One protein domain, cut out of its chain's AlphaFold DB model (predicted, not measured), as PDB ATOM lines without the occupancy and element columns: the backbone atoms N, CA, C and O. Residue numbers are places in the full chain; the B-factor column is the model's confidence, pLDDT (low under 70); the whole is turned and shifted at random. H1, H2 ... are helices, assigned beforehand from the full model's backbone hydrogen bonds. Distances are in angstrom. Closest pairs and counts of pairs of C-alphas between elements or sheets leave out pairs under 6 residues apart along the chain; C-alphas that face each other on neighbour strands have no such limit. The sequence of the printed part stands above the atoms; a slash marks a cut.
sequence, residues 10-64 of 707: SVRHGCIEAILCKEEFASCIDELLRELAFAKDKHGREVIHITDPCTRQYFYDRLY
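What this domain is: This is residues 10 to 64 of the 707 residues of the protein "Aste57867_16176 protein" of Aphanomyces stellatus (UniProt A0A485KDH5). Three helices of similar length stand in a triangle around a small core: H1 and H4 run side by side the same way, and H2 runs across from them, back the opposite way at a steep tilt. The very short H3 fills in by the later part of H2 and the early part of H4, and the links at residues 21 to 28 and 39 to 46 reach out at opposite ends of the longest axis. The printed part has 55 residues with four named helices, H1 to H4 in chain order, and no named strand; its class is all helix. It is compact, with a radius of gyration of the C-alphas of 11.1 A and spans of 31 by 22 by 21 A.

Where its parts are: Find C-alpha 10 at (148.664, 214.425, 213.276); from there H1 runs through residues 10 to 20, 15.3 A from first to last C-alpha. Go on past a short link of 8 residues to C-alpha 29 at (135.460, 229.139, 207.103), where H2 begins; it holds residues 29 to 38 and measures 14.2 A. Another short link of 8 residues leads to H3, residues 47 to 50, 5.3 A long. After a tight link of 2 residues comes H4, residues 53 to 63, 15.2 A long, ending at C-alpha 63 at (129.873, 220.060, 209.182).

How they stand to each other: Begin at H2, the hub, which touches the three other helices. H1 and H2 form a helical hairpin, at a steep tilt of 44 degrees, opposite ways. They only just touch, with 3 pairs of C-alphas within 8 A; look at Leu 20 and Ile 29, whose C-alphas are the closest at 6.3 A. Near the other end of H2, Ala 37 has its C-alpha 5.0 A from that of Ile 48, the closest pair where H2 and H3 touch. The C-alpha of Ala 37 is also 6.7 A from that of Phe 59, the closest pair of H2 and H4, which touch at a steep tilt of 43 degrees, opposite ways. H3 and H4 only just touch, with 3 pairs of C-alphas within 8 A; the closest are those of Ile 48 and Arg 56, 5.7 A apart. H1 and H4 are close but not clearly touching: the closest C-alphas, those of His 13 and Thr 55, are 5.9 A apart, and the two helices run the same way at a shallow tilt of 20 degrees. H1 and H3 are apart. Along the backbones of H1 and H2, every O i to N i+4 pair is within hydrogen-bond range; in H4 it is 6 of 7, and H3 is too short for such a pair.

The domain as a whole: Look for the C-alphas of Glu 23 and His 43, the two farthest apart at 31.6 A. The first and last printed C-alphas, those of Ser 10 and Tyr 64, are 22.0 A apart. The printed part has no cut, and no link in it is long. The mean pLDDT of the printed part is 89.8, and no printed residue is under 70.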
ATOM      1  N   SER A  10     148.493 213.083 212.699       86.38
ATOM      2  CA  SER A  10     148.664 214.425 213.276       86.38
ATOM      3  C   SER A  10     149.067 215.491 212.252       86.38
ATOM      4  O   SER A  10     148.693 216.648 212.399       86.38
ATOM      5  N   VAL A  11     149.780 215.109 211.186       89.19
ATOM      6  CA  VAL A  11     150.156 216.018 210.092       89.19
ATOM      7  C   VAL A  11     148.976 216.265 209.149       89.19
ATOM      8  O   VAL A  11     148.825 217.386 208.674       89.19
ATOM      9  N   ARG A  12     148.106 215.270 208.900       87.06
ATOM     10  CA  ARG A  12     146.872 215.486 208.114       87.06
ATOM     11  C   ARG A  12     145.920 216.437 208.844       87.06
ATOM     12  O   ARG A  12     145.492 217.426 208.259       87.06
ATOM     13  N   HIS A  13     145.656 216.158 210.119       83.88
ATOM     14  CA  HIS A  13     144.790 216.966 210.982       83.88
ATOM     15  C   HIS A  13     145.329 218.392 211.139       83.88
ATOM     16  O   HIS A  13     144.638 219.352 210.807       83.88
ATOM     17  N   GLY A  14     146.593 218.537 211.554       88.12
ATOM     18  CA  GLY A  14     147.224 219.847 211.739       88.12
ATOM     19  C   GLY A  14     147.331 220.665 210.448       88.12
ATOM     20  O   GLY A  14     147.326 221.889 210.505       88.12
ATOM     21  N   CYS A  15     147.370 220.020 209.276       89.75
ATOM     22  CA  CYS A  15     147.307 220.716 207.992       89.75
ATOM     23  C   CYS A  15     145.924 221.334 207.727       89.75
ATOM     24  O   CYS A  15     145.874 222.451 207.221       89.75
ATOM     25  N   ILE A  16     144.822 220.653 208.079       89.31
ATOM     26  CA  ILE A  16     143.471 221.235 207.979       89.31
ATOM     27  C   ILE A  16     143.343 222.417 208.941       89.31
ATOM     28  O   ILE A  16     142.945 223.499 208.521       89.31
ATOM     29  N   GLU A  17     143.717 222.232 210.211       88.50
ATOM     30  CA  GLU A  17     143.650 223.299 211.217       88.50
ATOM     31  C   GLU A  17     144.485 224.517 210.804       88.50
ATOM     32  O   GLU A  17     143.982 225.635 210.829       88.50
ATOM     33  N   ALA A  18     145.713 224.316 210.318       91.12
ATOM     34  CA  ALA A  18     146.562 225.403 209.835       91.12
ATOM     35  C   ALA A  18     145.998 226.141 208.605       91.12
ATOM     36  O   ALA A  18     146.343 227.302 208.398       91.12
ATOM     37  N   ILE A  19     145.156 225.497 207.785       90.38
ATOM     38  CA  ILE A  19     144.448 226.153 206.675       90.38
ATOM     39  C   ILE A  19     143.253 226.953 207.210       90.38
ATOM     40  O   ILE A  19     143.131 228.134 206.898       90.38
ATOM     41  N   LEU A  20     142.405 226.337 208.040       88.25
ATOM     42  CA  LEU A  20     141.187 226.960 208.575       88.25
ATOM     43  C   LEU A  20     141.475 228.115 209.551       88.25
ATOM     44  O   LEU A  20     140.676 229.037 209.657       88.25
ATOM     45  N   CYS A  21     142.611 228.090 210.253       89.06
ATOM     46  CA  CYS A  21     143.015 229.148 211.183       89.06
ATOM     47  C   CYS A  21     143.666 230.372 210.514       89.06
ATOM     48  O   CYS A  21     144.092 231.282 211.227       89.06
ATOM     49  N   LYS A  22     143.778 230.426 209.182       91.88
ATOM     50  CA  LYS A  22     144.278 231.630 208.510       91.88
ATOM     51  C   LYS A  22     143.215 232.727 208.474       91.88
ATOM     52  O   LYS A  22     142.090 232.493 208.039       91.88
ATOM     53  N   GLU A  23     143.614 233.954 208.803       90.81
ATOM     54  CA  GLU A  23     142.737 235.134 208.749       90.81
ATOM     55  C   GLU A  23     142.128 235.373 207.354       90.81
ATOM     56  O   GLU A  23     140.996 235.839 207.259       90.81
ATOM     57  N   GLU A  24     142.825 234.978 206.278       92.12
ATOM     58  CA  GLU A  24     142.354 235.103 204.886       92.12
ATOM     59  C   GLU A  24     141.049 234.333 204.587       92.12
ATOM     60  O   GLU A  24     140.380 234.641 203.604       92.12
ATOM     61  N   PHE A  25     140.661 233.381 205.446       89.19
ATOM     62  CA  PHE A  25     139.438 232.579 205.316       89.19
ATOM     63  C   PHE A  25     138.425 232.791 206.452       89.19
ATOM     64  O   PHE A  25     137.409 232.099 206.507       89.19
ATOM     65  N   ALA A  26     138.655 233.752 207.355       87.38
ATOM     66  CA  ALA A  26     137.804 233.956 208.532       87.38
ATOM     67  C   ALA A  26     136.332 234.283 208.195       87.38
ATOM     68  O   ALA A  26     135.446 234.027 209.008       87.38
ATOM     69  N   SER A  27     136.064 234.831 207.005       88.62
ATOM     70  CA  SER A  27     134.720 235.163 206.512       88.62
ATOM     71  C   SER A  27     134.011 234.035 205.750       88.62
ATOM     72  O   SER A  27     132.844 234.209 205.414       88.62
ATOM     73  N   CYS A  28     134.689 232.922 205.456       89.00
ATOM     74  CA  CYS A  28     134.160 231.809 204.654       89.00
ATOM     75  C   CYS A  28     134.625 230.432 205.168       89.00
ATOM     76  O   CYS A  28     134.843 229.491 204.400       89.00
ATOM     77  N   ILE A  29     134.853 230.324 206.481       88.19
ATOM     78  CA  ILE A  29     135.460 229.139 207.103       88.19
ATOM     79  C   ILE A  29     134.578 227.888 206.973       88.19
ATOM     80  O   ILE A  29     135.107 226.787 206.813       88.19
ATOM     81  N   ASP A  30     133.253 228.056 206.988       84.75
ATOM     82  CA  ASP A  30     132.284 226.965 206.879       84.75
ATOM     83  C   ASP A  30     132.162 226.476 205.423       84.75
ATOM     84  O   ASP A  30     132.170 225.267 205.172       84.75
ATOM     85  N   GLU A  31     132.154 227.389 204.446       89.19
ATOM     86  CA  GLU A  31     132.230 227.057 203.019       89.19
ATOM     87  C   GLU A  31     133.557 226.369 202.681       89.19
ATOM     88  O   GLU A  31     133.561 225.321 202.036       89.19
ATOM     89  N   LEU A  32     134.686 226.902 203.161       92.19
ATOM     90  CA  LEU A  32     136.006 226.307 202.944       92.19
ATOM     91  C   LEU A  32     136.109 224.912 203.567       92.19
ATOM     92  O   LEU A  32     136.669 224.006 202.952       92.19
ATOM     93  N   LEU A  33     135.563 224.708 204.767       91.75
ATOM     94  CA  LEU A  33     135.505 223.391 205.396       91.75
ATOM     95  C   LEU A  33     134.685 222.402 204.551       91.75
ATOM     96  O   LEU A  33     135.112 221.255 204.384       91.75
ATOM     97  N   ARG A  34     133.537 222.836 204.008       91.44
ATOM     98  CA  ARG A  34     132.687 222.030 203.118       91.44
ATOM     99  C   ARG A  34     133.453 221.655 201.847       91.44
ATOM    100  O   ARG A  34     133.576 220.468 201.546       91.44
ATOM    101  N   GLU A  35     134.063 222.626 201.174       93.44
ATOM    102  CA  GLU A  35     134.889 222.394 199.983       93.44
ATOM    103  C   GLU A  35     136.074 221.458 200.270       93.44
ATOM    104  O   GLU A  35     136.297 220.507 199.527       93.44
ATOM    105  N   LEU A  36     136.798 221.631 201.383       93.44
ATOM    106  CA  LEU A  36     137.905 220.742 201.766       93.44
ATOM    107  C   LEU A  36     137.458 219.298 202.037       93.44
ATOM    108  O   LEU A  36     138.221 218.366 201.772       93.44
ATOM    109  N   ALA A  37     136.251 219.101 202.571       92.75
ATOM    110  CA  ALA A  37     135.712 217.779 202.876       92.75
ATOM    111  C   ALA A  37     135.196 217.048 201.625       92.75
ATOM    112  O   ALA A  37     135.432 215.845 201.474       92.75
ATOM    113  N   PHE A  38     134.523 217.761 200.719       93.75
ATOM    114  CA  PHE A  38     133.938 217.191 199.499       93.75
ATOM    115  C   PHE A  38     134.828 217.338 198.255       93.75
ATOM    116  O   PHE A  38     134.488 216.810 197.194       93.75
ATOM    117  N   ALA A  39     136.005 217.963 198.383       94.25
ATOM    118  CA  ALA A  39     137.034 218.007 197.349       94.25
ATOM    119  C   ALA A  39     137.327 216.607 196.795       94.25
ATOM    120  O   ALA A  39     137.538 215.646 197.543       94.25
ATOM    121  N   LYS A  40     137.364 216.504 195.464       93.88
ATOM    122  CA  LYS A  40     137.557 215.243 194.743       93.88
ATOM    123  C   LYS A  40     139.006 215.069 194.325       93.88
ATOM    124  O   LYS A  40     139.646 216.000 193.843       93.88
ATOM    125  N   ASP A  41     139.521 213.859 194.497       91.19
ATOM    126  CA  ASP A  41     140.806 213.480 193.926       91.19
ATOM    127  C   ASP A  41     140.709 213.242 192.404       91.19
ATOM    128  O   ASP A  41     139.638 213.297 191.796       91.19
ATOM    129  N   LYS A  42     141.842 212.906 191.778       91.00
ATOM    130  CA  LYS A  42     141.932 212.566 190.344       91.00
ATOM    131  C   LYS A  42     141.088 211.352 189.903       91.00
ATOM    132  O   LYS A  42     141.049 211.052 188.715       91.00
ATOM    133  N   HIS A  43     140.472 210.632 190.841       91.31
ATOM    134  CA  HIS A  43     139.584 209.492 190.611       91.31
ATOM    135  C   HIS A  43     138.121 209.816 190.973       91.31
ATOM    136  O   HIS A  43     137.290 208.912 191.004       91.31
ATOM    137  N   GLY A  44     137.797 211.081 191.269       89.44
ATOM    138  CA  GLY A  44     136.455 211.517 191.661       89.44
ATOM    139  C   GLY A  44     136.075 211.193 193.111       89.44
ATOM    140  O   GLY A  44     134.921 211.394 193.486       89.44
ATOM    141  N   ARG A  45     137.010 210.693 193.932       88.06
ATOM    142  CA  ARG A  45     136.750 210.275 195.318       88.06
ATOM    143  C   ARG A  45     136.859 211.469 196.263       88.06
ATOM    144  O   ARG A  45     137.859 212.183 196.243       88.06
ATOM    145  N   GLU A  46     135.855 211.646 197.110       91.69
ATOM    146  CA  GLU A  46     135.752 212.777 198.042       91.69
ATOM    147  C   GLU A  46     136.650 212.581 199.276       91.69
ATOM    148  O   GLU A  46     136.736 211.477 199.830       91.69
ATOM    149  N   VAL A  47     137.310 213.656 199.727       92.69
ATOM    150  CA  VAL A  47     138.244 213.661 200.871       92.69
ATOM    151  C   VAL A  47     137.642 213.014 202.122       92.69
ATOM    152  O   VAL A  47     138.289 212.165 202.741       92.69
ATOM    153  N   ILE A  48     136.395 213.353 202.455       89.75
ATOM    154  CA  ILE A  48     135.652 212.846 203.616       89.75
ATOM    155  C   ILE A  48     135.496 211.315 203.604       89.75
ATOM    156  O   ILE A  48     135.447 210.672 204.654       89.75
ATOM    157  N   HIS A  49     135.488 210.694 202.423       86.06
ATOM    158  CA  HIS A  49     135.408 209.244 202.277       86.06
ATOM    159  C   HIS A  49     136.783 208.569 202.328       86.06
ATOM    160  O   HIS A  49     136.898 207.519 202.955       86.06
ATOM    161  N   ILE A  50     137.829 209.172 201.753       89.56
ATOM    162  CA  ILE A  50     139.165 208.549 201.634       89.56
ATOM    163  C   ILE A  50     140.147 208.887 202.767       89.56
ATOM    164  O   ILE A  50     141.267 208.376 202.765       89.56
ATOM    165  N   THR A  51     139.781 209.753 203.713       90.62
ATOM    166  CA  THR A  51     140.658 210.139 204.831       90.62
ATOM    167  C   THR A  51     140.635 209.150 206.011       90.62
ATOM    168  O   THR A  51     139.871 208.181 206.022       90.62
ATOM    169  N   ASP A  52     141.511 209.344 207.001       87.94
ATOM    170  CA  ASP A  52     141.568 208.490 208.197       87.94
ATOM    171  C   ASP A  52     140.392 208.752 209.169       87.94
ATOM    172  O   ASP A  52     139.761 209.810 209.098       87.94
ATOM    173  N   PRO A  53     140.040 207.799 210.061       85.25
ATOM    174  CA  PRO A  53     138.858 207.913 210.920       85.25
ATOM    175  C   PRO A  53     138.800 209.182 211.775       85.25
ATOM    176  O   PRO A  53     137.742 209.800 211.856       85.25
ATOM    177  N   CYS A  54     139.919 209.608 212.364       86.88
ATOM    178  CA  CYS A  54     139.950 210.805 213.207       86.88
ATOM    179  C   CYS A  54     139.805 212.089 212.385       86.88
ATOM    180  O   CYS A  54     139.066 212.986 212.782       86.88
ATOM    181  N   THR A  55     140.436 212.156 211.211       89.62
ATOM    182  CA  THR A  55     140.267 213.285 210.286       89.62
ATOM    183  C   THR A  55     138.830 213.365 209.758       89.62
ATOM    184  O   THR A  55     138.275 214.454 209.624       89.62
ATOM    185  N   ARG A  56     138.176 212.220 209.509       89.88
ATOM    186  CA  ARG A  56     136.748 212.171 209.146       89.88
ATOM    187  C   ARG A  56     135.859 212.670 210.285       89.88
ATOM    188  O   ARG A  56     134.968 213.471 210.026       89.88
ATOM    189  N   GLN A  57     136.129 212.251 211.524       88.06
ATOM    190  CA  GLN A  57     135.395 212.733 212.695       88.06
ATOM    191  C   GLN A  57     135.545 214.253 212.860       88.06
ATOM    192  O   GLN A  57     134.547 214.937 213.031       88.06
ATOM    193  N   TYR A  58     136.754 214.800 212.680       89.44
ATOM    194  CA  TYR A  58     136.999 216.247 212.720       89.44
ATOM    195  C   TYR A  58     136.131 217.041 211.725       89.44
ATOM    196  O   TYR A  58     135.634 218.116 212.073       89.44
ATOM    197  N   PHE A  59     135.951 216.519 210.503       91.88
ATOM    198  CA  PHE A  59     135.036 217.094 209.512       91.88
ATOM    199  C   PHE A  59     133.576 216.970 209.960       91.88
ATOM    200  O   PHE A  59     132.861 217.969 209.967       91.88
ATOM    201  N   TYR A  60     133.135 215.774 210.366       91.31
ATOM    202  CA  TYR A  60     131.764 215.536 210.830       91.31
ATOM    203  C   TYR A  60     131.388 216.450 212.004       91.31
ATOM    204  O   TYR A  60     130.361 217.122 211.938       91.31
ATOM    205  N   ASP A  61     132.249 216.562 213.020       89.56
ATOM    206  CA  ASP A  61     132.071 217.388 214.225       89.56
ATOM    207  C   ASP A  61     131.897 218.886 213.946       89.56
ATOM    208  O   ASP A  61     131.561 219.638 214.862       89.56
ATOM    209  N   ARG A  62     132.168 219.349 212.721       88.44
ATOM    210  CA  ARG A  62     132.027 220.752 212.305       88.44
ATOM    211  C   ARG A  62     130.977 220.948 211.212       88.44
ATOM    212  O   ARG A  62     130.255 221.933 211.268       88.44
ATOM    213  N   LEU A  63     130.858 220.010 210.270       89.94
ATOM    214  CA  LEU A  63     129.873 220.060 209.182       89.94
ATOM    215  C   LEU A  63     128.460 219.664 209.623       89.94
ATOM    216  O   LEU A  63     127.487 220.128 209.033       89.94
ATOM    217  N   TYR A  64     128.335 218.778 210.613       91.94
ATOM    218  CA  TYR A  64     127.069 218.140 210.965       91.94
ATOM    219  C   TYR A  64     126.674 218.412 212.415       91.94
ATOM    220  O   TYR A  64     127.501 218.447 213.331       91.94
TER     221      TYR A  64